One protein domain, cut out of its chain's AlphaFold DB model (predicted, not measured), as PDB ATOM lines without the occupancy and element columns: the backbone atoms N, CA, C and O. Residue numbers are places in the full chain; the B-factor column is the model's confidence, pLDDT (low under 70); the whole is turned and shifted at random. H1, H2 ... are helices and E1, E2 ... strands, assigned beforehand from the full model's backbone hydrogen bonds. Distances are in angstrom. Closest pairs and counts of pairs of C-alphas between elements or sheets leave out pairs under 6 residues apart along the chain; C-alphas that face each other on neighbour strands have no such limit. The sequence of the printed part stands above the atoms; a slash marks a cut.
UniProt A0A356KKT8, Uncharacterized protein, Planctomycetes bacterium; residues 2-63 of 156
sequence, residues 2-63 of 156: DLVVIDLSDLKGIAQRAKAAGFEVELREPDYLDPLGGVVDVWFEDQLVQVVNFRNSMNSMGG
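What this domain is: This is residues 2 to 63 of the 156 residues of an uncharacterized protein of Planctomycetes bacterium (UniProt A0A356KKT8). A small antiparallel sheet of three strands has one helix, H1, lying along its strands over one face, so that the helix covers E1 and E2 and leaves E3 to one side; no helix is on the other face. The link from E1 to E2 and the last printed residues, 53 to 63, extend past the same end of the sheet, while the tight turn between E2 and E3 is at the opposite end. The printed part has 62 residues, with one named helix and three named strands in the order H1, E1, E2, E3; the sheet runs E1, E2, E3. The class is mixed, helices and strands, with 30 residues in named elements, under half of those printed. The whole is compact, with a radius of gyration of the C-alphas of 12.1 A and spans of 37 by 25 by 15 A.

How they stand to each other: H1, residues 8 to 20, is on the sheet formed by E1, residues 24 to 28, E2, residues 39 to 44, and E3, residues 47 to 52. Its height over the sheet is 8.9 A, and it lies over E1 and E2. On the local plane its line and that of E2 stand at 12 degrees, along the strands. The closest C-alphas of H1 and E1 are those of Lys 19 and Val 25, 6.0 A apart; those of H1 and E2 are Ala 15 and Val 40, 6.3 A apart. Every O i to N i+4 pair in H1 is within hydrogen-bond range. E1, E2 and E3 form a meander, each strand the antiparallel neighbour of the one before. The hairpin of E1 and E2 has an angle of 167 degrees between directions, with N 28 and O 39 within hydrogen-bond range at 2.8 A and N 41 and O 26 at 2.8 A. The hairpin of E2 and E3 has an angle of 159 degrees, with N 51 and O 40 within hydrogen-bond range at 2.8 A. E1 and E3 are edge strands.

Where its parts are: H1 begins with C-alpha 8 at (-53.497, 23.074, -42.908) and is 18.2 A long from first to last C-alpha. E1 measures 13.6 A, E2 16.2 A and E3 16.0 A. E1 begins with C-alpha 24 at (-36.024, 29.170, -47.737), and E3 ends with C-alpha 52 at (-46.250, 16.500, -47.224).

The domain as a whole: The C-alphas of Glu 45 and Ser 60 are the two farthest apart, at 37.3 A. The printed part has no cut. The links from H1 to E1 and from E2 to E3 are tight, that from E1 to E2 is short, and no link is long. The mean pLDDT of the printed part is 82.2; residues 2 to 6 and 58 to 63 are under 70.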
ATOM      1  N   ASP A   2     -50.598   8.495 -30.549       33.66
ATOM      2  CA  ASP A   2     -51.438   9.458 -31.256       33.66
ATOM      3  C   ASP A   2     -50.711   9.947 -32.507       33.66
ATOM      4  O   ASP A   2     -49.573  10.418 -32.469       33.66
ATOM      5  N   LEU A   3     -51.353   9.719 -33.648       39.59
ATOM      6  CA  LEU A   3     -50.888  10.183 -34.941       39.59
ATOM      7  C   LEU A   3     -50.922  11.716 -34.901       39.59
ATOM      8  O   LEU A   3     -51.987  12.284 -34.665       39.59
ATOM      9  N   VAL A   4     -49.788  12.378 -35.136       45.31
ATOM     10  CA  VAL A   4     -49.773  13.829 -35.364       45.31
ATOM     11  C   VAL A   4     -50.540  14.069 -36.657       45.31
ATOM     12  O   VAL A   4     -50.052  13.797 -37.753       45.31
ATOM     13  N   VAL A   5     -51.796  14.472 -36.514       49.88
ATOM     14  CA  VAL A   5     -52.624  14.931 -37.619       49.88
ATOM     15  C   VAL A   5     -52.131  16.330 -37.939       49.88
ATOM     16  O   VAL A   5     -52.255  17.197 -37.091       49.88
ATOM     17  N   ILE A   6     -51.552  16.527 -39.122       60.44
ATOM     18  CA  ILE A   6     -51.179  17.856 -39.607       60.44
ATOM     19  C   ILE A   6     -52.401  18.405 -40.342       60.44
ATOM     20  O   ILE A   6     -52.739  17.929 -41.428       60.44
ATOM     21  N   ASP A   7     -53.119  19.345 -39.734       73.94
ATOM     22  CA  ASP A   7     -54.090  20.147 -40.473       73.94
ATOM     23  C   ASP A   7     -53.380  21.262 -41.276       73.94
ATOM     24  O   ASP A   7     -52.165  21.448 -41.190       73.94
ATOM     25  N   LEU A   8     -54.110  21.993 -42.123       79.38
ATOM     26  CA  LEU A   8     -53.497  23.074 -42.908       79.38
ATOM     27  C   LEU A   8     -52.892  24.173 -42.009       79.38
ATOM     28  O   LEU A   8     -51.915  24.816 -42.393       79.38
ATOM     29  N   SER A   9     -53.440  24.380 -40.813       84.44
ATOM     30  CA  SER A   9     -52.921  25.325 -39.821       84.44
ATOM     31  C   SER A   9     -51.588  24.841 -39.247       84.44
ATOM     32  O   SER A   9     -50.654  25.633 -39.126       84.44
ATOM     33  N   ASP A  10     -51.457  23.543 -38.969       86.56
ATOM     34  CA  ASP A  10     -50.199  22.919 -38.557       86.56
ATOM     35  C   ASP A  10     -49.144  23.043 -39.654       86.56
ATOM     36  O   ASP A  10     -47.994  23.387 -39.371       86.56
ATOM     37  N   LEU A  11     -49.538  22.827 -40.914       89.00
ATOM     38  CA  LEU A  11     -48.658  22.968 -42.073       89.00
ATOM     39  C   LEU A  11     -48.165  24.419 -42.230       89.00
ATOM     40  O   LEU A  11     -46.967  24.655 -42.401       89.00
ATOM     41  N   LYS A  12     -49.064  25.400 -42.068       92.19
ATOM     42  CA  LYS A  12     -48.724  26.835 -42.006       92.19
ATOM     43  C   LYS A  12     -47.767  27.134 -40.852       92.19
ATOM     44  O   LYS A  12     -46.784  27.850 -41.039       92.19
ATOM     45  N   GLY A  13     -48.005  26.548 -39.681       93.56
ATOM     46  CA  GLY A  13     -47.127  26.674 -38.521       93.56
ATOM     47  C   GLY A  13     -45.733  26.084 -38.759       93.56
ATOM     48  O   GLY A  13     -44.738  26.675 -38.338       93.56
ATOM     49  N   ILE A  14     -45.631  24.949 -39.457       92.38
ATOM     50  CA  ILE A  14     -44.348  24.351 -39.863       92.38
ATOM     51  C   ILE A  14     -43.598  25.297 -40.803       92.38
ATOM     52  O   ILE A  14     -42.436  25.601 -40.536       92.38
ATOM     53  N   ALA A  15     -44.262  25.813 -41.842       95.19
ATOM     54  CA  ALA A  15     -43.654  26.744 -42.791       95.19
ATOM     55  C   ALA A  15     -43.129  28.015 -42.099       95.19
ATOM     56  O   ALA A  15     -42.000  28.441 -42.339       95.19
ATOM     57  N   GLN A  16     -43.911  28.586 -41.176       96.69
ATOM     58  CA  GLN A  16     -43.500  29.755 -40.393       96.69
ATOM     59  C   GLN A  16     -42.286  29.467 -39.504       96.69
ATOM     60  O   GLN A  16     -41.363  30.279 -39.463       96.69
ATOM     61  N   ARG A  17     -42.255  28.318 -38.815       95.94
ATOM     62  CA  ARG A  17     -41.109  27.929 -37.977       95.94
ATOM     63  C   ARG A  17     -39.849  27.681 -38.804       95.94
ATOM     64  O   ARG A  17     -38.782  28.124 -38.398       95.94
ATOM     65  N   ALA A  18     -39.972  27.024 -39.957       94.88
ATOM     66  CA  ALA A  18     -38.848  26.812 -40.864       94.88
ATOM     67  C   ALA A  18     -38.301  28.151 -41.391       94.88
ATOM     68  O   ALA A  18     -37.101  28.404 -41.316       94.88
ATOM     69  N   LYS A  19     -39.184  29.069 -41.799       96.38
ATOM     70  CA  LYS A  19     -38.783  30.412 -42.234       96.38
ATOM     71  C   LYS A  19     -38.110  31.211 -41.112       96.38
ATOM     72  O   LYS A  19     -37.095  31.859 -41.340       96.38
ATOM     73  N   ALA A  20     -38.641  31.143 -39.891       97.06
ATOM     74  CA  ALA A  20     -38.049  31.796 -38.722       97.06
ATOM     75  C   ALA A  20     -36.672  31.219 -38.344       97.06
ATOM     76  O   ALA A  20     -35.849  31.931 -37.777       97.06
ATOM     77  N   ALA A  21     -36.411  29.953 -38.681       95.25
ATOM     78  CA  ALA A  21     -35.107  29.316 -38.523       95.25
ATOM     79  C   ALA A  21     -34.104  29.676 -39.640       95.25
ATOM     80  O   ALA A  21     -32.961  29.230 -39.585       95.25
ATOM     81  N   GLY A  22     -34.502  30.490 -40.626       95.88
ATOM     82  CA  GLY A  22     -33.631  30.973 -41.700       95.88
ATOM     83  C   GLY A  22     -33.620  30.110 -42.963       95.88
ATOM     84  O   GLY A  22     -32.818  30.381 -43.853       95.88
ATOM     85  N   PHE A  23     -34.491  29.102 -43.067       96.56
ATOM     86  CA  PHE A  23     -34.636  28.317 -44.296       96.56
ATOM     87  C   PHE A  23     -35.431  29.082 -45.360       96.56
ATOM     88  O   PHE A  23     -36.328  29.873 -45.042       96.56
ATOM     89  N   GLU A  24     -35.145  28.797 -46.629       97.12
ATOM     90  CA  GLU A  24     -36.024  29.170 -47.737       97.12
ATOM     91  C   GLU A  24     -37.222  28.210 -47.758       97.12
ATOM     92  O   GLU A  24     -37.065  26.998 -47.602       97.12
ATOM     93  N   VAL A  25     -38.434  28.762 -47.855       97.50
ATOM     94  CA  VAL A  25     -39.679  28.011 -47.646       97.50
ATOM     95  C   VAL A  25     -40.778  28.495 -48.583       97.50
ATOM     96  O   VAL A  25     -41.081  29.690 -48.623       97.50
ATOM     97  N   GLU A  26     -41.455  27.549 -49.230       96.94
ATOM     98  CA  GLU A  26     -42.657  27.756 -50.036       96.94
ATOM     99  C   GLU A  26     -43.772  26.847 -49.512       96.94
ATOM    100  O   GLU A  26     -43.589  25.644 -49.329       96.94
ATOM    101  N   LEU A  27     -44.944  27.426 -49.248       94.19
ATOM    102  CA  LEU A  27     -46.143  26.674 -48.889       94.19
ATOM    103  C   LEU A  27     -47.061  26.594 -50.106       94.19
ATOM    104  O   LEU A  27     -47.572  27.616 -50.563       94.19
ATOM    105  N   ARG A  28     -47.339  25.373 -50.555       91.38
ATOM    106  CA  ARG A  28     -48.367  25.077 -51.552       91.38
ATOM    107  C   ARG A  28     -49.625  24.615 -50.828       91.38
ATOM    108  O   ARG A  28     -49.654  23.528 -50.248       91.38
ATOM    109  N   GLU A  29     -50.637  25.479 -50.800       88.50
ATOM    110  CA  GLU A  29     -51.934  25.170 -50.189       88.50
ATOM    111  C   GLU A  29     -52.725  24.184 -51.069       88.50
ATOM    112  O   GLU A  29     -52.614  24.250 -52.293       88.50
ATOM    113  N   PRO A  30     -53.506  23.268 -50.467       84.94
ATOM    114  CA  PRO A  30     -54.300  22.314 -51.230       84.94
ATOM    115  C   PRO A  30     -55.449  23.003 -51.967       84.94
ATOM    116  O   PRO A  30     -56.046  23.956 -51.463       84.94
ATOM    117  N   ASP A  31     -55.820  22.444 -53.115       80.75
ATOM    118  CA  ASP A  31     -57.057  22.769 -53.822       80.75
ATOM    119  C   ASP A  31     -57.992  21.543 -53.914       80.75
ATOM    120  O   ASP A  31     -57.745  20.491 -53.316       80.75
ATOM    121  N   TYR A  32     -59.113  21.682 -54.627       77.12
ATOM    122  CA  TYR A  32     -60.116  20.618 -54.781       77.12
ATOM    123  C   TYR A  32     -59.642  19.430 -55.632       77.12
ATOM    124  O   TYR A  32     -60.254  18.363 -55.579       77.12
ATOM    125  N   LEU A  33     -58.589  19.611 -56.429       74.50
ATOM    126  CA  LEU A  33     -58.000  18.592 -57.294       74.50
ATOM    127  C   LEU A  33     -56.750  17.962 -56.668       74.50
ATOM    128  O   LEU A  33     -56.337  16.885 -57.102       74.50
ATOM    129  N   ASP A  34     -56.174  18.590 -55.644       72.44
ATOM    130  CA  ASP A  34     -54.982  18.105 -54.961       72.44
ATOM    131  C   ASP A  34     -55.273  16.784 -54.213       72.44
ATOM    132  O   ASP A  34     -56.166  16.722 -53.356       72.44
ATOM    133  N   PRO A  35     -54.546  15.689 -54.502       73.81
ATOM    134  CA  PRO A  35     -54.621  14.472 -53.695       73.81
ATOM    135  C   PRO A  35     -53.990  14.638 -52.298       73.81
ATOM    136  O   PRO A  35     -54.182  13.779 -51.435       73.81
ATOM    137  N   LEU A  36     -53.232  15.715 -52.071       82.56
ATOM    138  CA  LEU A  36     -52.552  16.059 -50.825       82.56
ATOM    139  C   LEU A  36     -53.259  17.220 -50.111       82.56
ATOM    140  O   LEU A  36     -54.013  17.989 -50.693       82.56
ATOM    141  N   GLY A  37     -53.034  17.328 -48.805       83.12
ATOM    142  CA  GLY A  37     -53.527  18.402 -47.939       83.12
ATOM    143  C   GLY A  37     -52.608  19.619 -47.886       83.12
ATOM    144  O   GLY A  37     -52.565  20.296 -46.856       83.12
ATOM    145  N   GLY A  38     -51.837  19.844 -48.948       87.38
ATOM    146  CA  GLY A  38     -50.777  20.838 -49.030       87.38
ATOM    147  C   GLY A  38     -49.378  20.261 -48.820       87.38
ATOM    148  O   GLY A  38     -49.184  19.175 -48.257       87.38
ATOM    149  N   VAL A  39     -48.388  21.020 -49.280       91.06
ATOM    150  CA  VAL A  39     -46.967  20.676 -49.181       91.06
ATOM    151  C   VAL A  39     -46.173  21.912 -48.772       91.06
ATOM    152  O   VAL A  39     -46.411  22.998 -49.296       91.06
ATOM    153  N   VAL A  40     -45.226  21.746 -47.850       94.19
ATOM    154  CA  VAL A  40     -44.181  22.745 -47.603       94.19
ATOM    155  C   VAL A  40     -42.905  22.272 -48.260       94.19
ATOM    156  O   VAL A  40     -42.388  21.214 -47.905       94.19
ATOM    157  N   ASP A  41     -42.392  23.069 -49.175       96.00
ATOM    158  CA  ASP A  41     -41.071  22.890 -49.743       96.00
ATOM    159  C   ASP A  41     -40.090  23.711 -48.889       96.00
ATOM    160  O   ASP A  41     -40.315  24.893 -48.626       96.00
ATOM    161  N   VAL A  42     -39.061  23.050 -48.353       95.81
ATOM    162  CA  VAL A  42     -38.029  23.647 -47.496       95.81
ATOM    163  C   VAL A  42     -36.677  23.412 -48.151       95.81
ATOM    164  O   VAL A  42     -36.266  22.262 -48.328       95.81
ATOM    165  N   TRP A  43     -35.984  24.493 -48.484       96.19
ATOM    166  CA  TRP A  43     -34.663  24.442 -49.093       96.19
ATOM    167  C   TRP A  43     -33.578  24.735 -48.065       96.19
ATOM    168  O   TRP A  43     -33.687  25.640 -47.230       96.19
ATOM    169  N   PHE A  44     -32.511  23.948 -48.149       90.31
ATOM    170  CA  PHE A  44     -31.271  24.170 -47.430       90.31
ATOM    171  C   PHE A  44     -30.112  23.864 -48.374       90.31
ATOM    172  O   PHE A  44     -29.968  22.726 -48.823       90.31
ATOM    173  N   GLU A  45     -29.310  24.886 -48.681       88.94
ATOM    174  CA  GLU A  45     -28.308  24.817 -49.751       88.94
ATOM    175  C   GLU A  45     -28.968  24.336 -51.062       88.94
ATOM    176  O   GLU A  45     -30.030  24.834 -51.429       88.94
ATOM    177  N   ASP A  46     -28.391  23.340 -51.737       90.06
ATOM    178  CA  ASP A  46     -28.936  22.753 -52.968       90.06
ATOM    179  C   ASP A  46     -29.898  21.572 -52.706       90.06
ATOM    180  O   ASP A  46     -30.208  20.795 -53.614       90.06
ATOM    181  N   GLN A  47     -30.347  21.374 -51.460       91.38
ATOM    182  CA  GLN A  47     -31.218  20.262 -51.067       91.38
ATOM    183  C   GLN A  47     -32.652  20.731 -50.807       91.38
ATOM    184  O   GLN A  47     -32.889  21.748 -50.159       91.38
ATOM    185  N   LEU A  48     -33.619  19.929 -51.262       93.06
ATOM    186  CA  LEU A  48     -35.050  20.135 -51.031       93.06
ATOM    187  C   LEU A  48     -35.596  19.058 -50.089       93.06
ATOM    188  O   LEU A  48     -35.504  17.862 -50.375       93.06
ATOM    189  N   VAL A  49     -36.251  19.490 -49.014       92.06
ATOM    190  CA  VAL A  49     -37.069  18.644 -48.141       92.06
ATOM    191  C   VAL A  49     -38.529  19.052 -48.289       92.06
ATOM    192  O   VAL A  49     -38.887  20.204 -48.059       92.06
ATOM    193  N   GLN A  50     -39.388  18.095 -48.636       91.62
ATOM    194  CA  GLN A  50     -40.827  18.328 -48.744       91.62
ATOM    195  C   GLN A  50     -41.549  17.788 -47.509       91.62
ATOM    196  O   GLN A  50     -41.496  16.590 -47.216       91.62
ATOM    197  N   VAL A  51     -42.267  18.656 -46.800       91.19
ATOM    198  CA  VAL A  51     -43.211  18.272 -45.747       91.19
ATOM    199  C   VAL A  51     -44.582  18.103 -46.383       91.19
ATOM    200  O   VAL A  51     -45.229  19.075 -46.762       91.19
ATOM    201  N   VAL A  52     -45.020  16.855 -46.510       86.69
ATOM    202  CA  VAL A  52     -46.250  16.500 -47.224       86.69
ATOM    203  C   VAL A  52     -47.376  16.198 -46.244       86.69
ATOM    204  O   VAL A  52     -47.229  15.354 -45.359       86.69
ATOM    205  N   ASN A  53     -48.529  16.838 -46.439       85.38
ATOM    206  CA  ASN A  53     -49.756  16.488 -45.740       85.38
ATOM    207  C   ASN A  53     -50.595  15.524 -46.595       85.38
ATOM    208  O   ASN A  53     -50.984  15.854 -47.708       85.38
ATOM    209  N   PHE A  54     -50.928  14.342 -46.076       81.75
ATOM    210  CA  PHE A  54     -51.757  13.351 -46.786       81.75
ATOM    211  C   PHE A  54     -53.266  13.493 -46.521       81.75
ATOM    212  O   PHE A  54     -54.050  12.627 -46.911       81.75
ATOM    213  N   ARG A  55     -53.700  14.545 -45.818       79.19
ATOM    214  CA  ARG A  55     -55.112  14.792 -45.511       79.19
ATOM    215  C   ARG A  55     -55.595  16.070 -46.192       79.19
ATOM    216  O   ARG A  55     -55.437  17.154 -45.643       79.19
ATOM    217  N   ASN A  56     -56.272  15.925 -47.327       77.12
ATOM    218  CA  ASN A  56     -57.014  17.022 -47.943       77.12
ATOM    219  C   ASN A  56     -58.482  16.999 -47.495       77.12
ATOM    220  O   ASN A  56     -59.212  16.068 -47.822       77.12
ATOM    221  N   SER A  57     -58.925  18.008 -46.740       70.94
ATOM    222  CA  SER A  57     -60.334  18.144 -46.337       70.94
ATOM    223  C   SER A  57     -61.220  18.809 -47.393       70.94
ATOM    224  O   SER A  57     -62.438  18.761 -47.255       70.94
ATOM    225  N   MET A  58     -60.631  19.456 -48.404       68.69
ATOM    226  CA  MET A  58     -61.357  20.133 -49.488       68.69
ATOM    227  C   MET A  58     -61.678  19.183 -50.642       68.69
ATOM    228  O   MET A  58     -62.648  19.388 -51.366       68.69
ATOM    229  N   ASN A  59     -60.897  18.117 -50.793       66.25
ATOM    230  CA  ASN A  59     -61.124  17.095 -51.797       66.25
ATOM    231  C   ASN A  59     -62.030  15.988 -51.228       66.25
ATOM    232  O   ASN A  59     -61.626  15.224 -50.352       66.25
ATOM    233  N   SER A  60     -63.255  15.860 -51.748       52.84
ATOM    234  CA  SER A  60     -64.180  14.768 -51.400       52.84
ATOM    235  C   SER A  60     -63.693  13.384 -51.861       52.84
ATOM    236  O   SER A  60     -64.161  12.372 -51.346       52.84
ATOM    237  N   MET A  61     -62.731  13.331 -52.791       51.34
ATOM    238  CA  MET A  61     -61.953  12.140 -53.161       51.34
ATOM    239  C   MET A  61     -60.616  12.026 -52.402       51.34
ATOM    240  O   MET A  61     -59.868  11.074 -52.631       51.34
ATOM    241  N   GLY A  62     -60.308  12.952 -51.482       51.00
ATOM    242  CA  GLY A  62     -59.040  13.101 -50.741       51.00
ATOM    243  C   GLY A  62     -58.678  11.954 -49.785       51.00
ATOM    244  O   GLY A  62     -57.888  12.125 -48.859       51.00
ATOM    245  N   GLY A  63     -59.262  10.777 -49.990       57.94
ATOM    246  CA  GLY A  63     -59.089   9.590 -49.173       57.94
ATOM    247  C   GLY A  63     -58.319   8.459 -49.846       57.94
ATOM    248  O   GLY A  63     -58.056   7.480 -49.172       57.94
TER     249      GLY A  63